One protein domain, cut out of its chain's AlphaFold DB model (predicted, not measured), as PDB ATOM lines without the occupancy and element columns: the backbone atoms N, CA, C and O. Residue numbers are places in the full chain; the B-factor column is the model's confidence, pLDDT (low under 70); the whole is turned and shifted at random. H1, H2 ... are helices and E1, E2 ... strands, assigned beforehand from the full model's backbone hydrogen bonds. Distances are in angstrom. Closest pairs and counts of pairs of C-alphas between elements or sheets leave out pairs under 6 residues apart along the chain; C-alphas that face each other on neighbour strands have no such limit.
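What this domain is: This is residues 15 to 112 of the 122 residues of an uncharacterized protein of Pyrodictium occultum (UniProt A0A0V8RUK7). A rod is built from a long helical hairpin, H1 and H2, with a second row along H2 made of a small three-strand sheet and then H3, which carries on from the sheet's last strand. H3 packs on H2 with residues 89 to 97, and its residues 101 to 112 stick out alone at one end of the rod; without them the body spans 47 by 25 by 15 A. The printed part has 98 residues with three named helices and three named strands, in the order H1 H2 E1 E2 E3 H3; the sheet runs E1 E2 E3, antiparallel throughout, and the class is mostly helix. The whole is loose, with a radius of gyration of the C-alphas of 16.2 A, and spans 58 by 25 by 17 A.

Where its parts are: Find C-alpha 15 at (-17.178, -26.246, 26.247); from there H1 runs through residues 15 to 33, 27.0 A long. H2 takes residues 38 to 63 and is 37.3 A long, from C-alpha 38 at (-7.966, -0.905, 34.946). Next look for three strands: E1, residues 66 to 70, 12.8 A; E2, residues 73 to 77, 12.6 A; and E3, residues 83 to 87, 13.4 A. H3, residues 89 to 112, runs 34.3 A and ends at C-alpha 112, at (6.525, 10.914, 44.308).

How they stand to each other: Start with the helical hairpin of H1 and H2, which touch at a shallow tilt of 24 degrees, opposite ways; their closest C-alphas are those of Glu 21 and Ile 48, 5.5 A apart. H2, with residues 42 to 52 alone, touches residues 89 to 97 of H3; the closest C-alphas, those of Ala 49 and Ala 90, are 4.8 A apart. These two helices run opposite ways at a shallow tilt of 20 degrees. H1 and H3 are near each other, with 7 pairs of C-alphas within 10 A. E1, E2 and E3 make a meander, each strand the antiparallel neighbour of the one before. In the hairpin of E1 and E2, at 154 degrees, look at N 68 and O 75, within hydrogen-bond range at 2.8 A. In the hairpin of E2 and E3, at 158 degrees, N 76 and O 84 are 2.8 A apart. H2 only grazes the sheet with residues 56 to 63, and H3 only grazes it with residues 89 to 92. H1 is apart from the three strands. In H1, H2 and H3 every O i to N i+4 pair is within hydrogen-bond range.

The domain as a whole: The C-alphas farthest apart, those of Arg 80 and Arg 112, are 58.4 A from each other. Without residues 101 to 112, which stand free, the body spans 47 by 25 by 15 A. The printed part has no cut, and the five links between named elements are tight. In the B-factor column of this model the mean pLDDT of the printed part is 76.2; look for values under 70 at residues 69, 71 to 72, 87, 89 to 98, 100 and 112.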
ATOM      1  N   ALA A  15     -17.336 -27.077  27.437       81.06
ATOM      2  CA  ALA A  15     -17.178 -26.246  26.247       81.06
ATOM      3  C   ALA A  15     -17.688 -24.812  26.475       81.06
ATOM      4  O   ALA A  15     -17.047 -23.854  26.048       81.06
ATOM      5  N   PHE A  16     -18.807 -24.652  27.189       83.56
ATOM      6  CA  PHE A  16     -19.342 -23.339  27.546       83.56
ATOM      7  C   PHE A  16     -18.413 -22.567  28.491       83.56
ATOM      8  O   PHE A  16     -18.120 -21.402  28.231       83.56
ATOM      9  N   ILE A  17     -17.914 -23.208  29.558       81.88
ATOM     10  CA  ILE A  17     -16.979 -22.575  30.505       81.88
ATOM     11  C   ILE A  17     -15.702 -22.148  29.774       81.88
ATOM     12  O   ILE A  17     -15.278 -21.003  29.915       81.88
ATOM     13  N   GLN A  18     -15.144 -23.026  28.936       80.94
ATOM     14  CA  GLN A  18     -13.949 -22.736  28.145       80.94
ATOM     15  C   GLN A  18     -14.179 -21.602  27.134       80.94
ATOM     16  O   GLN A  18     -13.327 -20.732  26.972       80.94
ATOM     17  N   GLY A  19     -15.342 -21.568  26.475       81.00
ATOM     18  CA  GLY A  19     -15.714 -20.482  25.568       81.00
ATOM     19  C   GLY A  19     -15.852 -19.138  26.287       81.00
ATOM     20  O   GLY A  19     -15.360 -18.120  25.797       81.00
ATOM     21  N   LEU A  20     -16.467 -19.134  27.472       84.69
ATOM     22  CA  LEU A  20     -16.603 -17.939  28.303       84.69
ATOM     23  C   LEU A  20     -15.244 -17.452  28.823       84.69
ATOM     24  O   LEU A  20     -14.983 -16.250  28.830       84.69
ATOM     25  N   GLU A  21     -14.360 -18.364  29.223       81.62
ATOM     26  CA  GLU A  21     -12.987 -18.051  29.624       81.62
ATOM     27  C   GLU A  21     -12.215 -17.391  28.470       81.62
ATOM     28  O   GLU A  21     -11.669 -16.298  28.637       81.62
ATOM     29  N   LEU A  22     -12.260 -17.988  27.273       82.12
ATOM     30  CA  LEU A  22     -11.580 -17.474  26.082       82.12
ATOM     31  C   LEU A  22     -12.094 -16.086  25.673       82.12
ATOM     32  O   LEU A  22     -11.302 -15.197  25.363       82.12
ATOM     33  N   PHE A  23     -13.411 -15.868  25.734       81.56
ATOM     34  CA  PHE A  23     -14.018 -14.561  25.480       81.56
ATOM     35  C   PHE A  23     -13.504 -13.488  26.453       81.56
ATOM     36  O   PHE A  23     -13.112 -12.398  26.028       81.56
ATOM     37  N   ASN A  24     -13.454 -13.799  27.753       79.19
ATOM     38  CA  ASN A  24     -12.949 -12.863  28.758       79.19
ATOM     39  C   ASN A  24     -11.457 -12.557  28.557       79.19
ATOM     40  O   ASN A  24     -11.056 -11.404  28.700       79.19
ATOM     41  N   ILE A  25     -10.643 -13.551  28.185       76.50
ATOM     42  CA  ILE A  25      -9.217 -13.350  27.881       76.50
ATOM     43  C   ILE A  25      -9.047 -12.373  26.716       76.50
ATOM     44  O   ILE A  25      -8.289 -11.409  26.829       76.50
ATOM     45  N   VAL A  26      -9.780 -12.577  25.617       81.81
ATOM     46  CA  VAL A  26      -9.744 -11.672  24.457       81.81
ATOM     47  C   VAL A  26     -10.142 -10.252  24.866       81.81
ATOM     48  O   VAL A  26      -9.461  -9.294  24.500       81.81
ATOM     49  N   LEU A  27     -11.188 -10.104  25.680       81.75
ATOM     50  CA  LEU A  27     -11.622  -8.798  26.173       81.75
ATOM     51  C   LEU A  27     -10.547  -8.115  27.035       81.75
ATOM     52  O   LEU A  27     -10.304  -6.919  26.877       81.75
ATOM     53  N   VAL A  28      -9.863  -8.859  27.909       79.69
ATOM     54  CA  VAL A  28      -8.741  -8.327  28.696       79.69
ATOM     55  C   VAL A  28      -7.612  -7.851  27.786       79.69
ATOM     56  O   VAL A  28      -7.122  -6.742  27.983       79.69
ATOM     57  N   LEU A  29      -7.232  -8.633  26.769       76.94
ATOM     58  CA  LEU A  29      -6.189  -8.242  25.814       76.94
ATOM     59  C   LEU A  29      -6.545  -6.941  25.080       76.94
ATOM     60  O   LEU A  29      -5.689  -6.067  24.941       76.94
ATOM     61  N   ILE A  30      -7.811  -6.765  24.689       76.81
ATOM     62  CA  ILE A  30      -8.303  -5.520  24.079       76.81
ATOM     63  C   ILE A  30      -8.169  -4.342  25.056       76.81
ATOM     64  O   ILE A  30      -7.636  -3.294  24.695       76.81
ATOM     65  N   LEU A  31      -8.607  -4.497  26.309       78.44
ATOM     66  CA  LEU A  31      -8.520  -3.430  27.316       78.44
ATOM     67  C   LEU A  31      -7.074  -3.063  27.676       78.44
ATOM     68  O   LEU A  31      -6.791  -1.906  28.000       78.44
ATOM     69  N   VAL A  32      -6.162  -4.038  27.638       74.25
ATOM     70  CA  VAL A  32      -4.722  -3.806  27.793       74.25
ATOM     71  C   VAL A  32      -4.186  -3.018  26.598       74.25
ATOM     72  O   VAL A  32      -3.546  -1.992  26.812       74.25
ATOM     73  N   ALA A  33      -4.498  -3.434  25.366       72.12
ATOM     74  CA  ALA A  33      -4.050  -2.758  24.146       72.12
ATOM     75  C   ALA A  33      -4.533  -1.300  24.062       72.12
ATOM     76  O   ALA A  33      -3.804  -0.427  23.600       72.12
ATOM     77  N   LEU A  34      -5.742  -1.026  24.555       78.44
ATOM     78  CA  LEU A  34      -6.307   0.322  24.615       78.44
ATOM     79  C   LEU A  34      -5.816   1.139  25.821       78.44
ATOM     80  O   LEU A  34      -6.032   2.346  25.869       78.44
ATOM     81  N   GLY A  35      -5.178   0.511  26.813       73.69
ATOM     82  CA  GLY A  35      -4.677   1.196  28.007       73.69
ATOM     83  C   GLY A  35      -5.768   1.758  28.930       73.69
ATOM     84  O   GLY A  35      -5.477   2.629  29.749       73.69
ATOM     85  N   ILE A  36      -7.010   1.267  28.838       75.12
ATOM     86  CA  ILE A  36      -8.177   1.812  29.557       75.12
ATOM     87  C   ILE A  36      -8.737   0.855  30.622       75.12
ATOM     88  O   ILE A  36      -8.411  -0.330  30.667       75.12
ATOM     89  N   ALA A  37      -9.611   1.399  31.481       80.50
ATOM     90  CA  ALA A  37     -10.472   0.671  32.423       80.50
ATOM     91  C   ALA A  37      -9.753  -0.379  33.311       80.50
ATOM     92  O   ALA A  37     -10.133  -1.553  33.318       80.50
ATOM     93  N   PRO A  38      -8.753   0.021  34.123       76.88
ATOM     94  CA  PRO A  38      -7.966  -0.905  34.946       76.88
ATOM     95  C   PRO A  38      -8.821  -1.724  35.927       76.88
ATOM     96  O   PRO A  38      -8.556  -2.904  36.149       76.88
ATOM     97  N   SER A  39      -9.887  -1.136  36.476       80.38
ATOM     98  CA  SER A  39     -10.830  -1.825  37.367       80.38
ATOM     99  C   SER A  39     -11.569  -2.963  36.657       80.38
ATOM    100  O   SER A  39     -11.718  -4.045  37.221       80.38
ATOM    101  N   LEU A  40     -11.983  -2.738  35.404       80.44
ATOM    102  CA  LEU A  40     -12.654  -3.745  34.583       80.44
ATOM    103  C   LEU A  40     -11.690  -4.878  34.220       80.44
ATOM    104  O   LEU A  40     -12.065  -6.040  34.330       80.44
ATOM    105  N   ARG A  41     -10.430  -4.564  33.889       79.31
ATOM    106  CA  ARG A  41      -9.396  -5.588  33.655       79.31
ATOM    107  C   ARG A  41      -9.227  -6.508  34.859       79.31
ATOM    108  O   ARG A  41      -9.239  -7.722  34.701       79.31
ATOM    109  N   ARG A  42      -9.128  -5.946  36.069       80.12
ATOM    110  CA  ARG A  42      -9.013  -6.736  37.309       80.12
ATOM    111  C   ARG A  42     -10.232  -7.617  37.558       80.12
ATOM    112  O   ARG A  42     -10.073  -8.772  37.951       80.12
ATOM    113  N   LEU A  43     -11.431  -7.087  37.313       82.81
ATOM    114  CA  LEU A  43     -12.671  -7.849  37.437       82.81
ATOM    115  C   LEU A  43     -12.675  -9.038  36.467       82.81
ATOM    116  O   LEU A  43     -12.902 -10.167  36.889       82.81
ATOM    117  N   LEU A  44     -12.355  -8.798  35.196       82.56
ATOM    118  CA  LEU A  44     -12.305  -9.838  34.169       82.56
ATOM    119  C   LEU A  44     -11.234 -10.894  34.465       82.56
ATOM    120  O   LEU A  44     -11.511 -12.080  34.341       82.56
ATOM    121  N   LEU A  45     -10.049 -10.492  34.928       79.94
ATOM    122  CA  LEU A  45      -8.984 -11.419  35.335       79.94
ATOM    123  C   LEU A  45      -9.406 -12.286  36.530       79.94
ATOM    124  O   LEU A  45      -9.111 -13.478  36.565       79.94
ATOM    125  N   THR A  46     -10.162 -11.717  37.471       80.50
ATOM    126  CA  THR A  46     -10.771 -12.485  38.570       80.50
ATOM    127  C   THR A  46     -11.793 -13.493  38.043       80.50
ATOM    128  O   THR A  46     -11.790 -14.648  38.461       80.50
ATOM    129  N   ILE A  47     -12.648 -13.080  37.103       84.50
ATOM    130  CA  ILE A  47     -13.645 -13.959  36.479       84.50
ATOM    131  C   ILE A  47     -12.959 -15.106  35.729       84.50
ATOM    132  O   ILE A  47     -13.357 -16.253  35.909       84.50
ATOM    133  N   ILE A  48     -11.905 -14.828  34.956       83.31
ATOM    134  CA  ILE A  48     -11.102 -15.844  34.256       83.31
ATOM    135  C   ILE A  48     -10.552 -16.862  35.256       83.31
ATOM    136  O   ILE A  48     -10.747 -18.056  35.066       83.31
ATOM    137  N   ALA A  49      -9.942 -16.407  36.354       77.75
ATOM    138  CA  ALA A  49      -9.399 -17.306  37.371       77.75
ATOM    139  C   ALA A  49     -10.481 -18.210  37.993       77.75
ATOM    140  O   ALA A  49     -10.262 -19.408  38.173       77.75
ATOM    141  N   LEU A  50     -11.666 -17.665  38.288       83.19
ATOM    142  CA  LEU A  50     -12.787 -18.445  38.821       83.19
ATOM    143  C   LEU A  50     -13.319 -19.468  37.808       83.19
ATOM    144  O   LEU A  50     -13.584 -20.613  38.179       83.19
ATOM    145  N   LEU A  51     -13.460 -19.071  36.540       83.94
ATOM    146  CA  LEU A  51     -13.884 -19.964  35.459       83.94
ATOM    147  C   LEU A  51     -12.871 -21.086  35.236       83.94
ATOM    148  O   LEU A  51     -13.278 -22.236  35.095       83.94
ATOM    149  N   HIS A  52     -11.577 -20.775  35.298       83.12
ATOM    150  CA  HIS A  52     -10.503 -21.747  35.157       83.12
ATOM    151  C   HIS A  52     -10.559 -22.812  36.257       83.12
ATOM    152  O   HIS A  52     -10.611 -24.006  35.974       83.12
ATOM    153  N   VAL A  53     -10.669 -22.402  37.527       81.00
ATOM    154  CA  VAL A  53     -10.807 -23.341  38.657       81.00
ATOM    155  C   VAL A  53     -12.051 -24.221  38.500       81.00
ATOM    156  O   VAL A  53     -11.998 -25.428  38.756       81.00
ATOM    157  N   ALA A  54     -13.171 -23.639  38.064       82.94
ATOM    158  CA  ALA A  54     -14.395 -24.389  37.803       82.94
ATOM    159  C   ALA A  54     -14.210 -25.407  36.664       82.94
ATOM    160  O   ALA A  54     -14.630 -26.558  36.808       82.94
ATOM    161  N   TYR A  55     -13.545 -25.010  35.575       83.62
ATOM    162  CA  TYR A  55     -13.216 -25.878  34.448       83.62
ATOM    163  C   TYR A  55     -12.323 -27.040  34.881       83.62
ATOM    164  O   TYR A  55     -12.704 -28.192  34.695       83.62
ATOM    165  N   VAL A  56     -11.184 -26.758  35.521       81.19
ATOM    166  CA  VAL A  56     -10.202 -27.757  35.976       81.19
ATOM    167  C   VAL A  56     -10.864 -28.786  36.891       81.19
ATOM    168  O   VAL A  56     -10.716 -29.994  36.693       81.19
ATOM    169  N   LYS A  57     -11.674 -28.330  37.855       82.81
ATOM    170  CA  LYS A  57     -12.414 -29.216  38.763       82.81
ATOM    171  C   LYS A  57     -13.415 -30.101  38.015       82.81
ATOM    172  O   LYS A  57     -13.488 -31.303  38.282       82.81
ATOM    173  N   ALA A  58     -14.181 -29.524  37.091       82.38
ATOM    174  CA  ALA A  58     -15.145 -30.268  36.288       82.38
ATOM    175  C   ALA A  58     -14.450 -31.270  35.351       82.38
ATOM    176  O   ALA A  58     -14.912 -32.403  35.218       82.38
ATOM    177  N   TYR A  59     -13.318 -30.893  34.762       80.38
ATOM    178  CA  TYR A  59     -12.523 -31.726  33.866       80.38
ATOM    179  C   TYR A  59     -11.946 -32.942  34.604       80.38
ATOM    180  O   TYR A  59     -12.190 -34.082  34.207       80.38
ATOM    181  N   ILE A  60     -11.295 -32.723  35.752       82.38
ATOM    182  CA  ILE A  60     -10.773 -33.792  36.621       82.38
ATOM    183  C   ILE A  60     -11.881 -34.757  37.040       82.38
ATOM    184  O   ILE A  60     -11.712 -35.973  36.938       82.38
ATOM    185  N   SER A  61     -13.025 -34.227  37.485       82.25
ATOM    186  CA  SER A  61     -14.149 -35.054  37.927       82.25
ATOM    187  C   SER A  61     -14.777 -35.856  36.788       82.25
ATOM    188  O   SER A  61     -15.216 -36.979  37.021       82.25
ATOM    189  N   THR A  62     -14.849 -35.291  35.579       79.38
ATOM    190  CA  THR A  62     -15.476 -35.942  34.417       79.38
ATOM    191  C   THR A  62     -14.618 -37.093  33.897       79.38
ATOM    192  O   THR A  62     -15.147 -38.139  33.531       79.38
ATOM    193  N   TYR A  63     -13.295 -36.918  33.893       75.19
ATOM    194  CA  TYR A  63     -12.362 -37.865  33.280       75.19
ATOM    195  C   TYR A  63     -11.552 -38.693  34.293       75.19
ATOM    196  O   TYR A  63     -10.746 -39.524  33.889       75.19
ATOM    197  N   GLY A  64     -11.764 -38.509  35.602       75.62
ATOM    198  CA  GLY A  64     -11.100 -39.293  36.651       75.62
ATOM    199  C   GLY A  64      -9.581 -39.092  36.715       75.62
ATOM    200  O   GLY A  64      -8.852 -40.041  37.016       75.62
ATOM    201  N   LEU A  65      -9.119 -37.878  36.410       80.50
ATOM    202  CA  LEU A  65      -7.705 -37.534  36.234       80.50
ATOM    203  C   LEU A  65      -7.034 -37.133  37.556       80.50
ATOM    204  O   LEU A  65      -7.691 -36.757  38.524       80.50
ATOM    205  N   GLN A  66      -5.706 -37.177  37.593       80.62
ATOM    206  CA  GLN A  66      -4.894 -36.569  38.647       80.62
ATOM    207  C   GLN A  66      -4.266 -35.274  38.129       80.62
ATOM    208  O   GLN A  66      -3.794 -35.237  36.995       80.62
ATOM    209  N   LEU A  67      -4.256 -34.224  38.952       78.06
ATOM    210  CA  LEU A  67      -3.647 -32.936  38.612       78.06
ATOM    211  C   LEU A  67      -2.228 -32.857  39.175       78.06
ATOM    212  O   LEU A  67      -2.026 -32.967  40.384       78.06
ATOM    213  N   ALA A  68      -1.261 -32.615  38.301       73.75
ATOM    214  CA  ALA A  68       0.092 -32.230  38.654       73.75
ATOM    215  C   ALA A  68       0.303 -30.767  38.244       73.75
ATOM    216  O   ALA A  68       0.418 -30.447  37.061       73.75
ATOM    217  N   LEU A  69       0.348 -29.881  39.237       67.12
ATOM    218  CA  LEU A  69       0.575 -28.454  39.023       67.12
ATOM    219  C   LEU A  69       2.035 -28.214  38.625       67.12
ATOM    220  O   LEU A  69       2.957 -28.577  39.363       67.12
ATOM    221  N   LYS A  70       2.252 -27.577  37.475       71.62
ATOM    222  CA  LYS A  70       3.549 -27.040  37.060       71.62
ATOM    223  C   LYS A  70       3.432 -25.533  36.808       71.62
ATOM    224  O   LYS A  70       2.346 -25.042  36.512       71.62
ATOM    225  N   PRO A  71       4.536 -24.772  36.911       63.38
ATOM    226  CA  PRO A  71       4.519 -23.355  36.568       63.38
ATOM    227  C   PRO A  71       4.023 -23.142  35.129       63.38
ATOM    228  O   PRO A  71       4.607 -23.668  34.182       63.38
ATOM    229  N   GLY A  72       2.936 -22.389  34.982       64.50
ATOM    230  CA  GLY A  72       2.256 -22.077  33.728       64.50
ATOM    231  C   GLY A  72       1.474 -23.231  33.091       64.50
ATOM    232  O   GLY A  72       0.953 -23.048  31.990       64.50
ATOM    233  N   LEU A  73       1.406 -24.408  33.723       74.31
ATOM    234  CA  LEU A  73       0.842 -25.619  33.122       74.31
ATOM    235  C   LEU A  73       0.093 -26.481  34.142       74.31
ATOM    236  O   LEU A  73       0.679 -26.990  35.099       74.31
ATOM    237  N   ASP A  74      -1.162 -26.766  33.825       77.69
ATOM    238  CA  ASP A  74      -1.943 -27.810  34.470       77.69
ATOM    239  C   ASP A  74      -1.737 -29.123  33.723       77.69
ATOM    240  O   ASP A  74      -2.157 -29.281  32.575       77.69
ATOM    241  N   VAL A  75      -1.051 -30.073  34.359       79.31
ATOM    242  CA  VAL A  75      -0.814 -31.396  33.779       79.31
ATOM    243  C   VAL A  75      -1.824 -32.378  34.355       79.31
ATOM    244  O   VAL A  75      -1.838 -32.630  35.559       79.31
ATOM    245  N   PHE A  76      -2.648 -32.967  33.497       81.06
ATOM    246  CA  PHE A  76      -3.617 -33.989  33.861       81.06
ATOM    247  C   PHE A  76      -3.095 -35.369  33.484       81.06
ATOM    248  O   PHE A  76      -2.736 -35.605  32.333       81.06
ATOM    249  N   VAL A  77      -3.076 -36.292  34.442       80.38
ATOM    250  CA  VAL A  77      -2.595 -37.663  34.242       80.38
ATOM    251  C   VAL A  77      -3.726 -38.653  34.504       80.38
ATOM    252  O   VAL A  77      -4.337 -38.639  35.572       80.38
ATOM    253  N   ASP A  78      -4.014 -39.518  33.535       81.06
ATOM    254  CA  ASP A  78      -4.954 -40.632  33.697       81.06
ATOM    255  C   ASP A  78      -4.276 -41.830  34.391       81.06
ATOM    256  O   ASP A  78      -3.058 -42.008  34.346       81.06
ATOM    257  N   ARG A  79      -5.077 -42.732  34.966       76.44
ATOM    258  CA  ARG A  79      -4.662 -43.999  35.594       76.44
ATOM    259  C   ARG A  79      -3.860 -44.916  34.666       76.44
ATOM    260  O   ARG A  79      -3.190 -45.826  35.142       76.44
ATOM    261  N   ARG A  80      -3.926 -44.693  33.350       78.44
ATOM    262  CA  ARG A  80      -3.152 -45.407  32.318       78.44
ATOM    263  C   ARG A  80      -1.793 -44.761  32.015       78.44
ATOM    264  O   ARG A  80      -1.120 -45.183  31.080       78.44
ATOM    265  N   GLY A  81      -1.413 -43.713  32.748       72.00
ATOM    266  CA  GLY A  81      -0.158 -42.978  32.558       72.00
ATOM    267  C   GLY A  81      -0.155 -42.022  31.362       72.00
ATOM    268  O   GLY A  81       0.904 -41.544  30.971       72.00
ATOM    269  N   HIS A  82      -1.316 -41.748  30.757       77.81
ATOM    270  CA  HIS A  82      -1.435 -40.743  29.698       77.81
ATOM    271  C   HIS A  82      -1.499 -39.353  30.325       77.81
ATOM    272  O   HIS A  82      -2.315 -39.130  31.219       77.81
ATOM    273  N   ALA A  83      -0.651 -38.440  29.854       75.19
ATOM    274  CA  ALA A  83      -0.602 -37.065  30.325       75.19
ATOM    275  C   ALA A  83      -1.105 -36.107  29.238       75.19
ATOM    276  O   ALA A  83      -0.641 -36.162  28.099       75.19
ATOM    277  N   SER A  84      -2.018 -35.211  29.598       73.44
ATOM    278  CA  SER A  84      -2.340 -34.012  28.828       73.44
ATOM    279  C   SER A  84      -1.912 -32.785  29.622       73.44
ATOM    280  O   SER A  84      -1.869 -32.809  30.849       73.44
ATOM    281  N   ALA A  85      -1.538 -31.715  28.931       70.56
ATOM    282  CA  ALA A  85      -1.163 -30.465  29.570       70.56
ATOM    283  C   ALA A  85      -2.016 -29.337  29.001       70.56
ATOM    284  O   ALA A  85      -2.192 -29.239  27.786       70.56
ATOM    285  N   MET A  86      -2.536 -28.496  29.886       70.00
ATOM    286  CA  MET A  86      -3.265 -27.287  29.547       70.00
ATOM    287  C   MET A  86      -2.475 -26.089  30.057       70.00
ATOM    288  O   MET A  86      -1.898 -26.129  31.141       70.00
ATOM    289  N   LEU A  87      -2.418 -25.027  29.255       65.31
ATOM    290  CA  LEU A  87      -1.866 -23.754  29.703       65.31
ATOM    291  C   LEU A  87      -2.704 -23.241  30.873       65.31
ATOM    292  O   LEU A  87      -3.910 -23.033  30.718       65.31
ATOM    293  N   ASP A  88      -2.052 -23.023  32.013       71.06
ATOM    294  CA  ASP A  88      -2.686 -22.413  33.178       71.06
ATOM    295  C   ASP A  88      -2.779 -20.903  32.930       71.06
ATOM    296  O   ASP A  88      -1.919 -20.085  33.289       71.06
ATOM    297  N   LEU A  89      -3.845 -20.542  32.219       59.78
ATOM    298  CA  LEU A  89      -4.198 -19.167  31.920       59.78
ATOM    299  C   LEU A  89      -4.495 -18.380  33.194       59.78
ATOM    300  O   LEU A  89      -4.286 -17.171  33.178       59.78
ATOM    301  N   ALA A  90      -4.891 -19.014  34.302       60.16
ATOM    302  CA  ALA A  90      -5.053 -18.334  35.581       60.16
ATOM    303  C   ALA A  90      -3.696 -17.917  36.174       60.16
ATOM    304  O   ALA A  90      -3.572 -16.786  36.641       60.16
ATOM    305  N   GLN A  91      -2.656 -18.750  36.080       64.31
ATOM    306  CA  GLN A  91      -1.286 -18.375  36.452       64.31
ATOM    307  C   GLN A  91      -0.719 -17.272  35.554       64.31
ATOM    308  O   GLN A  91      -0.117 -16.323  36.059       64.31
ATOM    309  N   LEU A  92      -0.948 -17.338  34.239       65.00
ATOM    310  CA  LEU A  92      -0.533 -16.277  33.311       65.00
ATOM    311  C   LEU A  92      -1.302 -14.968  33.558       65.00
ATOM    312  O   LEU A  92      -0.715 -13.886  33.533       65.00
ATOM    313  N   SER A  93      -2.593 -15.059  33.876       61.53
ATOM    314  CA  SER A  93      -3.451 -13.931  34.267       61.53
ATOM    315  C   SER A  93      -3.005 -13.308  35.587       61.53
ATOM    316  O   SER A  93      -2.925 -12.086  35.703       61.53
ATOM    317  N   ALA A  94      -2.681 -14.139  36.580       60.91
ATOM    318  CA  ALA A  94      -2.156 -13.712  37.870       60.91
ATOM    319  C   ALA A  94      -0.790 -13.040  37.709       60.91
ATOM    320  O   ALA A  94      -0.573 -11.978  38.286       60.91
ATOM    321  N   ALA A  95       0.093 -13.592  36.872       61.78
ATOM    322  CA  ALA A  95       1.354 -12.955  36.508       61.78
ATOM    323  C   ALA A  95       1.114 -11.596  35.828       61.78
ATOM    324  O   ALA A  95       1.749 -10.610  36.196       61.78
ATOM    325  N   GLY A  96       0.143 -11.512  34.914       64.12
ATOM    326  CA  GLY A  96      -0.285 -10.261  34.284       64.12
ATOM    327  C   GLY A  96      -0.787  -9.218  35.290       64.12
ATOM    328  O   GLY A  96      -0.339  -8.075  35.255       64.12
ATOM    329  N   LEU A  97      -1.643  -9.609  36.243       64.44
ATOM    330  CA  LEU A  97      -2.084  -8.751  37.355       64.44
ATOM    331  C   LEU A  97      -0.910  -8.263  38.207       64.44
ATOM    332  O   LEU A  97      -0.892  -7.111  38.641       64.44
ATOM    333  N   LEU A  98       0.064  -9.138  38.457       65.50
ATOM    334  CA  LEU A  98       1.246  -8.834  39.253       65.50
ATOM    335  C   LEU A  98       2.126  -7.799  38.546       65.50
ATOM    336  O   LEU A  98       2.573  -6.843  39.179       65.50
ATOM    337  N   VAL A  99       2.303  -7.938  37.231       70.12
ATOM    338  CA  VAL A  99       2.995  -6.953  36.390       70.12
ATOM    339  C   VAL A  99       2.248  -5.617  36.384       70.12
ATOM    340  O   VAL A  99       2.876  -4.583  36.614       70.12
ATOM    341  N   ASP A 100       0.923  -5.616  36.214       67.88
ATOM    342  CA  ASP A 100       0.113  -4.385  36.211       67.88
ATOM    343  C   ASP A 100       0.193  -3.665  37.579       67.88
ATOM    344  O   ASP A 100       0.386  -2.448  37.652       67.88
ATOM    345  N   LEU A 101       0.149  -4.414  38.691       72.38
ATOM    346  CA  LEU A 101       0.322  -3.881  40.050       72.38
ATOM    347  C   LEU A 101       1.726  -3.308  40.289       72.38
ATOM    348  O   LEU A 101       1.864  -2.248  40.910       72.38
ATOM    349  N   LEU A 102       2.768  -4.001  39.820       71.50
ATOM    350  CA  LEU A 102       4.149  -3.527  39.905       71.50
ATOM    351  C   LEU A 102       4.340  -2.250  39.086       71.50
ATOM    352  O   LEU A 102       4.964  -1.304  39.569       71.50
ATOM    353  N   TYR A 103       3.740  -2.181  37.900       72.25
ATOM    354  CA  TYR A 103       3.786  -1.006  37.041       72.25
ATOM    355  C   TYR A 103       3.065   0.196  37.668       72.25
ATOM    356  O   TYR A 103       3.609   1.301  37.709       72.25
ATOM    357  N   GLU A 104       1.888  -0.003  38.264       75.25
ATOM    358  CA  GLU A 104       1.208   1.054  39.018       75.25
ATOM    359  C   GLU A 104       2.020   1.542  40.222       75.25
ATOM    360  O   GLU A 104       2.051   2.745  40.505       75.25
ATOM    361  N   ARG A 105       2.657   0.621  40.959       77.06
ATOM    362  CA  ARG A 105       3.547   0.974  42.075       77.06
ATOM    363  C   ARG A 105       4.742   1.780  41.585       77.06
ATOM    364  O   ARG A 105       5.053   2.802  42.192       77.06
ATOM    365  N   TYR A 106       5.353   1.370  40.478       78.81
ATOM    366  CA  TYR A 106       6.441   2.096  39.834       78.81
ATOM    367  C   TYR A 106       6.016   3.513  39.423       78.81
ATOM    368  O   TYR A 106       6.677   4.484  39.786       78.81
ATOM    369  N   LEU A 107       4.871   3.669  38.750       79.44
ATOM    370  CA  LEU A 107       4.356   4.982  38.353       79.44
ATOM    371  C   LEU A 107       4.063   5.883  39.560       79.44
ATOM    372  O   LEU A 107       4.365   7.077  39.523       79.44
ATOM    373  N   ARG A 108       3.498   5.332  40.642       80.75
ATOM    374  CA  ARG A 108       3.273   6.074  41.895       80.75
ATOM    375  C   ARG A 108       4.587   6.489  42.556       80.75
ATOM    376  O   ARG A 108       4.691   7.626  43.009       80.75
ATOM    377  N   ALA A 109       5.583   5.605  42.580       77.81
ATOM    378  CA  ALA A 109       6.913   5.914  43.093       77.81
ATOM    379  C   ALA A 109       7.581   7.028  42.272       77.81
ATOM    380  O   ALA A 109       8.057   7.998  42.852       77.81
ATOM    381  N   ARG A 110       7.510   6.953  40.935       76.25
ATOM    382  CA  ARG A 110       8.046   7.971  40.020       76.25
ATOM    383  C   ARG A 110       7.371   9.336  40.184       76.25
ATOM    384  O   ARG A 110       8.045  10.358  40.173       76.25
ATOM    385  N   ARG A 111       6.047   9.379  40.374       76.06
ATOM    386  CA  ARG A 111       5.337  10.642  40.659       76.06
ATOM    387  C   ARG A 111       5.744  11.245  41.999       76.06
ATOM    388  O   ARG A 111       5.834  12.462  42.096       76.06
ATOM    389  N   ARG A 112       6.009  10.421  43.021       66.00
ATOM    390  CA  ARG A 112       6.525  10.914  44.308       66.00
ATOM    391  C   ARG A 112       7.916  11.518  44.154       66.00
ATOM    392  O   ARG A 112       8.120  12.611  44.652       66.00
TER     393      ARG A 112